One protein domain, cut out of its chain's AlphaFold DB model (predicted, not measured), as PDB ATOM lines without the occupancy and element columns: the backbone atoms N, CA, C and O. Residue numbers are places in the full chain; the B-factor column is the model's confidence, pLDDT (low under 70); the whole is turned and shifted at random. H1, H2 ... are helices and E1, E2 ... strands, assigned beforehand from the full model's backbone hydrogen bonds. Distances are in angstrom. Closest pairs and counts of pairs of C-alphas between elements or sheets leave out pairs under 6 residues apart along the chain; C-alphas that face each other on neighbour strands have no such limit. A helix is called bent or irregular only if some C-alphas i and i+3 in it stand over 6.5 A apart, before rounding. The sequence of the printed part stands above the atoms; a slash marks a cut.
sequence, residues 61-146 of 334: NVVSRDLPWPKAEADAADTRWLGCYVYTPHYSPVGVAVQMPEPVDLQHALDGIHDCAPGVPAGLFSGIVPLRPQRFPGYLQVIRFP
ATOM      1  N   ASN A  61     169.376 249.646 195.514       73.88
ATOM      2  CA  ASN A  61     170.282 248.544 195.797       73.88
ATOM      3  C   ASN A  61     171.700 248.745 195.240       73.88
ATOM      4  O   ASN A  61     172.551 247.909 195.507       73.88
ATOM      5  N   VAL A  62     172.000 249.816 194.494       79.06
ATOM      6  CA  VAL A  62     173.383 250.114 194.068       79.06
ATOM      7  C   VAL A  62     173.820 251.460 194.602       79.06
ATOM      8  O   VAL A  62     173.191 252.486 194.353       79.06
ATOM      9  N   VAL A  63     174.933 251.449 195.327       78.25
ATOM     10  CA  VAL A  63     175.578 252.650 195.841       78.25
ATOM     11  C   VAL A  63     176.935 252.776 195.169       78.25
ATOM     12  O   VAL A  63     177.872 252.028 195.447       78.25
ATOM     13  N   SER A  64     177.036 253.760 194.278       74.19
ATOM     14  CA  SER A  64     178.321 254.238 193.787       74.19
ATOM     15  C   SER A  64     178.833 255.302 194.749       74.19
ATOM     16  O   SER A  64     178.270 256.393 194.839       74.19
ATOM     17  N   ARG A  65     179.874 254.965 195.503       70.06
ATOM     18  CA  ARG A  65     180.598 255.867 196.402       70.06
ATOM     19  C   ARG A  65     182.079 255.562 196.296       70.06
ATOM     20  O   ARG A  65     182.441 254.447 195.926       70.06
ATOM     21  N   ASP A  66     182.898 256.531 196.676       70.00
ATOM     22  CA  ASP A  66     184.336 256.327 196.784       70.00
ATOM     23  C   ASP A  66     184.602 255.170 197.759       70.00
ATOM     24  O   ASP A  66     184.190 255.191 198.922       70.00
ATOM     25  N   LEU A  67     185.224 254.117 197.238       78.81
ATOM     26  CA  LEU A  67     185.720 252.970 197.990       78.81
ATOM     27  C   LEU A  67     187.239 253.137 198.177       78.81
ATOM     28  O   LEU A  67     187.888 253.689 197.283       78.81
ATOM     29  N   PRO A  68     187.840 252.639 199.274       84.50
ATOM     30  CA  PRO A  68     187.244 251.838 200.353       84.50
ATOM     31  C   PRO A  68     186.347 252.622 201.313       84.50
ATOM     32  O   PRO A  68     186.513 253.824 201.509       84.50
ATOM     33  N   TRP A  69     185.435 251.910 201.982       85.06
ATOM     34  CA  TRP A  69     184.653 252.483 203.081       85.06
ATOM     35  C   TRP A  69     185.456 252.534 204.387       85.06
ATOM     36  O   TRP A  69     186.270 251.640 204.645       85.06
ATOM     37  N   PRO A  70     185.205 253.531 205.259       87.19
ATOM     38  CA  PRO A  70     185.743 253.531 206.613       87.19
ATOM     39  C   PRO A  70     185.375 252.243 207.353       87.19
ATOM     40  O   PRO A  70     184.259 251.742 207.215       87.19
ATOM     41  N   LYS A  71     186.278 251.741 208.203       86.75
ATOM     42  CA  LYS A  71     186.088 250.475 208.932       86.75
ATOM     43  C   LYS A  71     184.723 250.367 209.623       86.75
ATOM     44  O   LYS A  71     184.051 249.360 209.470       86.75
ATOM     45  N   ALA A  72     184.292 251.408 210.338       87.69
ATOM     46  CA  ALA A  72     183.009 251.396 211.042       87.69
ATOM     47  C   ALA A  72     181.806 251.222 210.095       87.69
ATOM     48  O   ALA A  72     180.841 250.550 210.449       87.69
ATOM     49  N   GLU A  73     181.867 251.798 208.892       87.12
ATOM     50  CA  GLU A  73     180.827 251.641 207.870       87.12
ATOM     51  C   GLU A  73     180.895 250.262 207.215       87.12
ATOM     52  O   GLU A  73     179.861 249.625 207.037       87.12
ATOM     53  N   ALA A  74     182.098 249.769 206.908       86.81
ATOM     54  CA  ALA A  74     182.299 248.433 206.355       86.81
ATOM     55  C   ALA A  74     181.862 247.322 207.330       86.81
ATOM     56  O   ALA A  74     181.227 246.360 206.908       86.81
ATOM     57  N   ASP A  75     182.142 247.475 208.626       85.25
ATOM     58  CA  ASP A  75     181.702 246.550 209.677       85.25
ATOM     59  C   ASP A  75     180.166 246.596 209.838       85.25
ATOM     60  O   ASP A  75     179.527 245.562 210.017       85.25
ATOM     61  N   ALA A  76     179.549 247.781 209.725       85.12
ATOM     62  CA  ALA A  76     178.093 247.957 209.809       85.12
ATOM     63  C   ALA A  76     177.334 247.515 208.542       85.12
ATOM     64  O   ALA A  76     176.139 247.191 208.606       85.12
ATOM     65  N   ALA A  77     178.010 247.513 207.389       81.00
ATOM     66  CA  ALA A  77     177.466 247.039 206.123       81.00
ATOM     67  C   ALA A  77     176.990 245.584 206.252       81.00
ATOM     68  O   ALA A  77     175.929 245.242 205.715       81.00
ATOM     69  N   ASP A  78     177.696 244.783 207.062       71.62
ATOM     70  CA  ASP A  78     177.474 243.344 207.225       71.62
ATOM     71  C   ASP A  78     177.574 242.630 205.856       71.62
ATOM     72  O   ASP A  78     177.735 243.260 204.808       71.62
ATOM     73  N   THR A  79     177.457 241.310 205.820       80.94
ATOM     74  CA  THR A  79     177.413 240.433 204.625       80.94
ATOM     75  C   THR A  79     176.285 240.757 203.618       80.94
ATOM     76  O   THR A  79     175.889 239.931 202.797       80.94
ATOM     77  N   ARG A  80     175.720 241.966 203.671       89.69
ATOM     78  CA  ARG A  80     174.657 242.509 202.826       89.69
ATOM     79  C   ARG A  80     175.179 243.358 201.677       89.69
ATOM     80  O   ARG A  80     174.364 243.743 200.851       89.69
ATOM     81  N   TRP A  81     176.471 243.671 201.614       93.12
ATOM     82  CA  TRP A  81     177.037 244.461 200.519       93.12
ATOM     83  C   TRP A  81     178.141 243.705 199.798       93.12
ATOM     84  O   TRP A  81     179.092 243.234 200.416       93.12
ATOM     85  N   LEU A  82     178.022 243.639 198.475       94.44
ATOM     86  CA  LEU A  82     179.013 243.051 197.588       94.44
ATOM     87  C   LEU A  82     179.780 244.167 196.873       94.44
ATOM     88  O   LEU A  82     179.197 244.962 196.131       94.44
ATOM     89  N   GLY A  83     181.094 244.221 197.088       95.44
ATOM     90  CA  GLY A  83     181.976 245.107 196.330       95.44
ATOM     91  C   GLY A  83     182.127 244.609 194.897       95.44
ATOM     92  O   GLY A  83     182.355 243.417 194.676       95.44
ATOM     93  N   CYS A  84     181.998 245.515 193.931       96.31
ATOM     94  CA  CYS A  84     182.013 245.192 192.513       96.31
ATOM     95  C   CYS A  84     182.959 246.108 191.721       96.31
ATOM     96  O   CYS A  84     182.971 247.321 191.925       96.31
ATOM     97  N   TYR A  85     183.700 245.536 190.773       96.75
ATOM     98  CA  TYR A  85     184.514 246.255 189.795       96.75
ATOM     99  C   TYR A  85     183.862 246.172 188.422       96.75
ATOM    100  O   TYR A  85     183.640 245.077 187.901       96.75
ATOM    101  N   VAL A  86     183.585 247.330 187.830       96.81
ATOM    102  CA  VAL A  86     182.959 247.459 186.514       96.81
ATOM    103  C   VAL A  86     184.009 247.932 185.524       96.81
ATOM    104  O   VAL A  86     184.417 249.092 185.534       96.81
ATOM    105  N   TYR A  87     184.441 247.025 184.658       97.81
ATOM    106  CA  TYR A  87     185.332 247.337 183.549       97.81
ATOM    107  C   TYR A  87     184.498 247.658 182.314       97.81
ATOM    108  O   TYR A  87     183.571 246.923 181.990       97.81
ATOM    109  N   THR A  88     184.807 248.741 181.608       97.69
ATOM    110  CA  THR A  88     184.145 249.076 180.341       97.69
ATOM    111  C   THR A  88     185.224 249.441 179.318       97.69
ATOM    112  O   THR A  88     186.044 250.301 179.626       97.69
ATOM    113  N   PRO A  89     185.295 248.801 178.133       97.25
ATOM    114  CA  PRO A  89     186.309 249.133 177.132       97.25
ATOM    115  C   PRO A  89     186.346 250.632 176.822       97.25
ATOM    116  O   PRO A  89     185.308 251.211 176.515       97.25
ATOM    117  N   HIS A  90     187.543 251.221 176.867       95.19
ATOM    118  CA  HIS A  90     187.814 252.654 176.674       95.19
ATOM    119  C   HIS A  90     187.369 253.598 177.795       95.19
ATOM    120  O   HIS A  90     187.512 254.811 177.644       95.19
ATOM    121  N   TYR A  91     186.870 253.071 178.912       96.00
ATOM    122  CA  TYR A  91     186.493 253.866 180.072       96.00
ATOM    123  C   TYR A  91     187.246 253.408 181.317       96.00
ATOM    124  O   TYR A  91     187.497 252.212 181.504       96.00
ATOM    125  N   SER A  92     187.570 254.357 182.191       94.06
ATOM    126  CA  SER A  92     188.178 254.075 183.488       94.06
ATOM    127  C   SER A  92     187.332 253.065 184.278       94.06
ATOM    128  O   SER A  92     186.105 253.202 184.334       94.06
ATOM    129  N   PRO A  93     187.951 252.061 184.928       94.75
ATOM    130  CA  PRO A  93     187.225 251.136 185.788       94.75
ATOM    131  C   PRO A  93     186.513 251.860 186.934       94.75
ATOM    132  O   PRO A  93     187.069 252.776 187.542       94.75
ATOM    133  N   VAL A  94     185.312 251.399 187.283       93.44
ATOM    134  CA  VAL A  94     184.525 251.954 188.394       93.44
ATOM    135  C   VAL A  94     184.359 250.908 189.492       93.44
ATOM    136  O   VAL A  94     184.021 249.757 189.217       93.44
ATOM    137  N   GLY A  95     184.572 251.316 190.743       93.69
ATOM    138  CA  GLY A  95     184.199 250.538 191.924       93.69
ATOM    139  C   GLY A  95     182.803 250.921 192.408       93.69
ATOM    140  O   GLY A  95     182.516 252.102 192.583       93.69
ATOM    141  N   VAL A  96     181.935 249.937 192.638       93.62
ATOM    142  CA  VAL A  96     180.592 250.145 193.205       93.62
ATOM    143  C   VAL A  96     180.312 249.125 194.302       93.62
ATOM    144  O   VAL A  96     180.892 248.042 194.315       93.62
ATOM    145  N   ALA A  97     179.401 249.447 195.217       93.56
ATOM    146  CA  ALA A  97     178.884 248.497 196.193       93.56
ATOM    147  C   ALA A  97     177.410 248.209 195.887       93.56
ATOM    148  O   ALA A  97     176.603 249.128 195.729       93.56
ATOM    149  N   VAL A  98     177.055 246.928 195.805       93.31
ATOM    150  CA  VAL A  98     175.679 246.481 195.559       93.31
ATOM    151  C   VAL A  98     175.122 245.893 196.847       93.31
ATOM    152  O   VAL A  98     175.721 244.996 197.440       93.31
ATOM    153  N   GLN A  99     173.983 246.406 197.294       92.94
ATOM    154  CA  GLN A  99     173.222 245.833 198.387       92.94
ATOM    155  C   GLN A  99     172.544 244.547 197.914       92.94
ATOM    156  O   GLN A  99     171.804 244.529 196.936       92.94
ATOM    157  N   MET A 100     172.772 243.477 198.655       92.25
ATOM    158  CA  MET A 100     172.332 242.124 198.363       92.25
ATOM    159  C   MET A 100     171.433 241.638 199.506       92.25
ATOM    160  O   MET A 100     171.911 240.957 200.418       92.25
ATOM    161  N   PRO A 101     170.137 241.987 199.539       89.00
ATOM    162  CA  PRO A 101     169.213 241.439 200.532       89.00
ATOM    163  C   PRO A 101     169.026 239.930 200.327       89.00
ATOM    164  O   PRO A 101     168.993 239.453 199.201       89.00
ATOM    165  N   GLU A 102     168.898 239.136 201.385       86.12
ATOM    166  CA  GLU A 102     168.504 237.732 201.204       86.12
ATOM    167  C   GLU A 102     167.037 237.646 200.747       86.12
ATOM    168  O   GLU A 102     166.212 238.429 201.230       86.12
ATOM    169  N   PRO A 103     166.678 236.728 199.826       86.50
ATOM    170  CA  PRO A 103     167.469 235.616 199.280       86.50
ATOM    171  C   PRO A 103     168.028 235.866 197.857       86.50
ATOM    172  O   PRO A 103     168.053 234.940 197.049       86.50
ATOM    173  N   VAL A 104     168.417 237.098 197.497       87.75
ATOM    174  CA  VAL A 104     168.819 237.407 196.107       87.75
ATOM    175  C   VAL A 104     170.121 236.714 195.693       87.75
ATOM    176  O   VAL A 104     171.027 236.526 196.509       87.75
ATOM    177  N   ASP A 105     170.214 236.363 194.411       91.69
ATOM    178  CA  ASP A 105     171.399 235.771 193.788       91.69
ATOM    179  C   ASP A 105     172.289 236.834 193.115       91.69
ATOM    180  O   ASP A 105     172.002 238.031 193.143       91.69
ATOM    181  N   LEU A 106     173.389 236.403 192.490       93.56
ATOM    182  CA  LEU A 106     174.315 237.304 191.795       93.56
ATOM    183  C   LEU A 106     173.701 237.995 190.568       93.56
ATOM    184  O   LEU A 106     174.234 239.023 190.147       93.56
ATOM    185  N   GLN A 107     172.588 237.499 190.014       94.31
ATOM    186  CA  GLN A 107     171.902 238.190 188.921       94.31
ATOM    187  C   GLN A 107     171.378 239.549 189.396       94.31
ATOM    188  O   GLN A 107     171.481 240.527 188.663       94.31
ATOM    189  N   HIS A 108     170.944 239.649 190.658       92.88
ATOM    190  CA  HIS A 108     170.562 240.923 191.270       92.88
ATOM    191  C   HIS A 108     171.679 241.970 191.220       92.88
ATOM    192  O   HIS A 108     171.425 243.139 190.925       92.88
ATOM    193  N   ALA A 109     172.921 241.553 191.487       94.00
ATOM    194  CA  ALA A 109     174.073 242.442 191.398       94.00
ATOM    195  C   ALA A 109     174.312 242.891 189.952       94.00
ATOM    196  O   ALA A 109     174.527 244.077 189.714       94.00
ATOM    197  N   LEU A 110     174.237 241.967 188.989       95.25
ATOM    198  CA  LEU A 110     174.416 242.279 187.568       95.25
ATOM    199  C   LEU A 110     173.356 243.261 187.058       95.25
ATOM    200  O   LEU A 110     173.717 244.241 186.409       95.25
ATOM    201  N   ASP A 111     172.086 243.042 187.399       92.94
ATOM    202  CA  ASP A 111     170.976 243.921 187.021       92.94
ATOM    203  C   ASP A 111     171.146 245.314 187.645       92.94
ATOM    204  O   ASP A 111     171.020 246.334 186.966       92.94
ATOM    205  N   GLY A 112     171.517 245.372 188.928       91.69
ATOM    206  CA  GLY A 112     171.806 246.630 189.609       91.69
ATOM    207  C   GLY A 112     172.960 247.399 188.958       91.69
ATOM    208  O   GLY A 112     172.856 248.605 188.736       91.69
ATOM    209  N   ILE A 113     174.065 246.718 188.641       93.62
ATOM    210  CA  ILE A 113     175.224 247.339 187.986       93.62
ATOM    211  C   ILE A 113     174.842 247.836 186.591       93.62
ATOM    212  O   ILE A 113     175.194 248.960 186.232       93.62
ATOM    213  N   HIS A 114     174.130 247.021 185.815       92.25
ATOM    214  CA  HIS A 114     173.666 247.385 184.481       92.25
ATOM    215  C   HIS A 114     172.848 248.681 184.504       92.25
ATOM    216  O   HIS A 114     173.085 249.578 183.696       92.25
ATOM    217  N   ASP A 115     171.929 248.798 185.460       88.44
ATOM    218  CA  ASP A 115     170.999 249.920 185.522       88.44
ATOM    219  C   ASP A 115     171.594 251.188 186.147       88.44
ATOM    220  O   ASP A 115     171.141 252.289 185.828       88.44
ATOM    221  N   CYS A 116     172.558 251.051 187.066       89.50
ATOM    222  CA  CYS A 116     172.942 252.145 187.965       89.50
ATOM    223  C   CYS A 116     174.444 252.456 188.036       89.50
ATOM    224  O   CYS A 116     174.799 253.491 188.601       89.50
ATOM    225  N   ALA A 117     175.343 251.612 187.516       91.06
ATOM    226  CA  ALA A 117     176.775 251.899 187.621       91.06
ATOM    227  C   ALA A 117     177.175 253.099 186.738       91.06
ATOM    228  O   ALA A 117     176.826 253.125 185.552       91.06
ATOM    229  N   PRO A 118     177.941 254.072 187.263       91.69
ATOM    230  CA  PRO A 118     178.321 255.263 186.507       91.69
ATOM    231  C   PRO A 118     179.491 254.978 185.550       91.69
ATOM    232  O   PRO A 118     179.853 253.825 185.304       91.69
ATOM    233  N   GLY A 119     180.085 256.038 184.996       89.62
ATOM    234  CA  GLY A 119     181.318 255.973 184.203       89.62
ATOM    235  C   GLY A 119     181.126 255.659 182.721       89.62
ATOM    236  O   GLY A 119     182.102 255.368 182.047       89.62
ATOM    237  N   VAL A 120     179.886 255.672 182.218       91.50
ATOM    238  CA  VAL A 120     179.581 255.635 180.779       91.50
ATOM    239  C   VAL A 120     178.301 256.421 180.478       91.50
ATOM    240  O   VAL A 120     177.445 256.553 181.360       91.50
ATOM    241  N   PRO A 121     178.095 256.872 179.228       90.88
ATOM    242  CA  PRO A 121     176.818 257.436 178.813       90.88
ATOM    243  C   PRO A 121     175.672 256.418 178.904       90.88
ATOM    244  O   PRO A 121     175.797 255.255 178.502       90.88
ATOM    245  N   ALA A 122     174.522 256.878 179.401       86.81
ATOM    246  CA  ALA A 122     173.348 256.037 179.609       86.81
ATOM    247  C   ALA A 122     172.818 255.427 178.297       86.81
ATOM    248  O   ALA A 122     172.732 256.095 177.268       86.81
ATOM    249  N   GLY A 123     172.411 254.156 178.354       87.06
ATOM    250  CA  GLY A 123     171.739 253.456 177.251       87.06
ATOM    251  C   GLY A 123     172.647 252.922 176.136       87.06
ATOM    252  O   GLY A 123     172.144 252.257 175.237       87.06
ATOM    253  N   LEU A 124     173.961 253.165 176.184       90.19
ATOM    254  CA  LEU A 124     174.897 252.662 175.166       90.19
ATOM    255  C   LEU A 124     175.464 251.273 175.473       90.19
ATOM    256  O   LEU A 124     175.884 250.560 174.565       90.19
ATOM    257  N   PHE A 125     175.483 250.886 176.747       94.94
ATOM    258  CA  PHE A 125     176.169 249.688 177.225       94.94
ATOM    259  C   PHE A 125     175.180 248.702 177.844       94.94
ATOM    260  O   PHE A 125     175.072 248.587 179.059       94.94
ATOM    261  N   SER A 126     174.446 248.011 176.980       94.69
ATOM    262  CA  SER A 126     173.404 247.035 177.332       94.69
ATOM    263  C   SER A 126     173.929 245.639 177.697       94.69
ATOM    264  O   SER A 126     173.165 244.780 178.126       94.69
ATOM    265  N   GLY A 127     175.213 245.359 177.462       96.69
ATOM    266  CA  GLY A 127     175.845 244.085 177.787       96.69
ATOM    267  C   GLY A 127     176.596 244.162 179.108       96.69
ATOM    268  O   GLY A 127     177.387 245.080 179.312       96.69
ATOM    269  N   ILE A 128     176.395 243.176 179.981       97.50
ATOM    270  CA  ILE A 128     177.189 242.975 181.193       97.50
ATOM    271  C   ILE A 128     177.388 241.481 181.441       97.50
ATOM    272  O   ILE A 128     176.442 240.702 181.336       97.50
ATOM    273  N   VAL A 129     178.615 241.069 181.756       98.06
ATOM    274  CA  VAL A 129     178.924 239.682 182.137       98.06
ATOM    275  C   VAL A 129     180.035 239.637 183.195       98.06
ATOM    276  O   VAL A 129     180.906 240.513 183.195       98.06
ATOM    277  N   PRO A 130     180.056 238.627 184.083       98.31
ATOM    278  CA  PRO A 130     181.191 238.387 184.971       98.31
ATOM    279  C   PRO A 130     182.479 238.067 184.203       98.31
ATOM    280  O   PRO A 130     182.448 237.387 183.175       98.31
ATOM    281  N   LEU A 131     183.620 238.501 184.742       98.25
ATOM    282  CA  LEU A 131     184.939 238.130 184.230       98.25
ATOM    283  C   LEU A 131     185.276 236.658 184.483       98.25
ATOM    284  O   LEU A 131     184.865 236.060 185.485       98.25
ATOM    285  N   ARG A 132     186.062 236.068 183.581       96.25
ATOM    286  CA  ARG A 132     186.460 234.660 183.628       96.25
ATOM    287  C   ARG A 132     187.951 234.504 183.303       96.25
ATOM    288  O   ARG A 132     188.312 234.587 182.133       96.25
ATOM    289  N   PRO A 133     188.804 234.184 184.295       96.19
ATOM    290  CA  PRO A 133     188.514 234.171 185.732       96.19
ATOM    291  C   PRO A 133     188.299 235.575 186.318       96.19
ATOM    292  O   PRO A 133     188.527 236.590 185.669       96.19
ATOM    293  N   GLN A 134     187.887 235.610 187.579       96.25
ATOM    294  CA  GLN A 134     188.001 236.787 188.433       96.25
ATOM    295  C   GLN A 134     189.493 237.034 188.741       96.25
ATOM    296  O   GLN A 134     190.254 236.087 188.952       96.25
ATOM    297  N   ARG A 135     189.919 238.297 188.766       93.44
ATOM    298  CA  ARG A 135     191.286 238.734 189.084       93.44
ATOM    299  C   ARG A 135     191.625 238.534 190.560       93.44
ATOM    300  O   ARG A 135     192.741 238.149 190.891       93.44
ATOM    301  N   PHE A 136     190.672 238.798 191.447       91.50
ATOM    302  CA  PHE A 136     190.834 238.628 192.890       91.50
ATOM    303  C   PHE A 136     189.559 238.042 193.511       91.50
ATOM    304  O   PHE A 136     188.461 238.261 192.990       91.50
ATOM    305  N   PRO A 137     189.682 237.263 194.599       94.31
ATOM    306  CA  PRO A 137     188.531 236.683 195.280       94.31
ATOM    307  C   PRO A 137     187.751 237.736 196.081       94.31
ATOM    308  O   PRO A 137     188.256 238.817 196.384       94.31
ATOM    309  N   GLY A 138     186.515 237.396 196.444       94.94
ATOM    310  CA  GLY A 138     185.678 238.151 197.382       94.94
ATOM    311  C   GLY A 138     184.964 239.387 196.835       94.94
ATOM    312  O   GLY A 138     184.053 239.894 197.483       94.94
ATOM    313  N   TYR A 139     185.288 239.839 195.633       95.88
ATOM    314  CA  TYR A 139     184.566 240.923 194.967       95.88
ATOM    315  C   TYR A 139     184.045 240.433 193.627       95.88
ATOM    316  O   TYR A 139     184.665 239.572 193.012       95.88
ATOM    317  N   LEU A 140     182.951 241.000 193.132       97.38
ATOM    318  CA  LEU A 140     182.464 240.685 191.792       97.38
ATOM    319  C   LEU A 140     183.153 241.582 190.765       97.38
ATOM    320  O   LEU A 140     183.123 242.800 190.866       97.38
ATOM    321  N   GLN A 141     183.765 241.004 189.746       97.81
ATOM    322  CA  GLN A 141     184.321 241.746 188.623       97.81
ATOM    323  C   GLN A 141     183.540 241.422 187.362       97.81
ATOM    324  O   GLN A 141     183.335 240.252 187.019       97.81
ATOM    325  N   VAL A 142     183.121 242.473 186.666       98.38
ATOM    326  CA  VAL A 142     182.289 242.392 185.467       98.38
ATOM    327  C   VAL A 142     182.884 243.233 184.351       98.38
ATOM    328  O   VAL A 142     183.538 244.245 184.606       98.38
ATOM    329  N   ILE A 143     182.613 242.839 183.112       98.50
ATOM    330  CA  ILE A 143     182.806 243.700 181.949       98.50
ATOM    331  C   ILE A 143     181.451 244.149 181.417       98.50
ATOM    332  O   ILE A 143     180.537 243.342 181.236       98.50
ATOM    333  N   ARG A 144     181.335 245.450 181.171       97.94
ATOM    334  CA  ARG A 144     180.183 246.106 180.563       97.94
ATOM    335  C   ARG A 144     180.559 246.594 179.162       97.94
ATOM    336  O   ARG A 144     181.634 247.150 178.963       97.94
ATOM    337  N   PHE A 145     179.690 246.373 178.182       97.56
ATOM    338  CA  PHE A 145     179.977 246.616 176.765       97.56
ATOM    339  C   PHE A 145     178.695 246.883 175.948       97.56
ATOM    340  O   PHE A 145     177.605 246.499 176.374       97.56
ATOM    341  N   PRO A 146     178.778 247.523 174.767       95.94
ATOM    342  CA  PRO A 146     177.632 247.670 173.868       95.94
ATOM    343  C   PRO A 146     177.240 246.320 173.257       95.94
ATOM    344  O   PRO A 146     178.057 245.680 172.596       95.94
TER     345      PRO A 146
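Overview. This is residues 61 to 146 of the 334 residues of an uncharacterized protein of Symbiodinium microadriaticum (UniProt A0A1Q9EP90). A strongly twisted sheet of four strands curls round one helix, H2, in two layers, with H2 on one face. At one end of the longest axis, residues 70 to 76 stick out, of which 71 to 76 belong to H1. You are reading 86 residues of mixed class, with two named helices and four named strands in the order H1 E1 E2 H2 E3 E4. The mixed sheet runs E2 E1 E4 E3; the whole is compact, with a radius of gyration of the C-alphas of 12.6 A and spans of 36 by 26 by 25 A.

Arrangement. Start at residues 62 to 63, which pair antiparallel with residues 97 to 98 of E2, residues 91 to 99. H1, residues 71 to 80, only grazes the sheet, with its residues 74 to 80. It is irregular: C-alphas 76 and 79 are 9.2 A apart, and 3 of 6 O i to N i+4 pairs are within hydrogen-bond range. E1, residues 81 to 88, forms an antiparallel hairpin with E2; look for N 84 and O 96, 2.8 A apart. Next comes H2, residues 106 to 116, with every such pair within range; its closest C-alphas to E2 are those of Ala 109 and Val 98, 6.0 A apart. E3, residues 127 to 130, and E4, residues 140 to 145, form another antiparallel hairpin, with N 129 and O 143 at 3.0 A. E4 is parallel to E1, with N 87 and O 142 at 2.9 A. E2, H2 and E3 make a split strand-helix-strand unit, two strands running the same way with E1 and E4 between them, and its crossover is right-handed. H1 and H2 are apart.

Along the chain. Find C-alpha 71 at (186.088, 250.475, 208.932); from there H1 runs 15.2 A to residue 80. E1 spans 21.9 A, E2 24.0 A, H2 15.4 A and E3 10.6 A. E4 runs 16.3 A to C-alpha 145 at (179.977, 246.616, 176.765).

Size, cuts and confidence. The C-alphas of Ala 72 and Pro 146 are the two farthest apart, at 37.7 A. The printed part has no cut and no long link between its named elements. Its mean pLDDT is 90.9, and no printed residue is under 70.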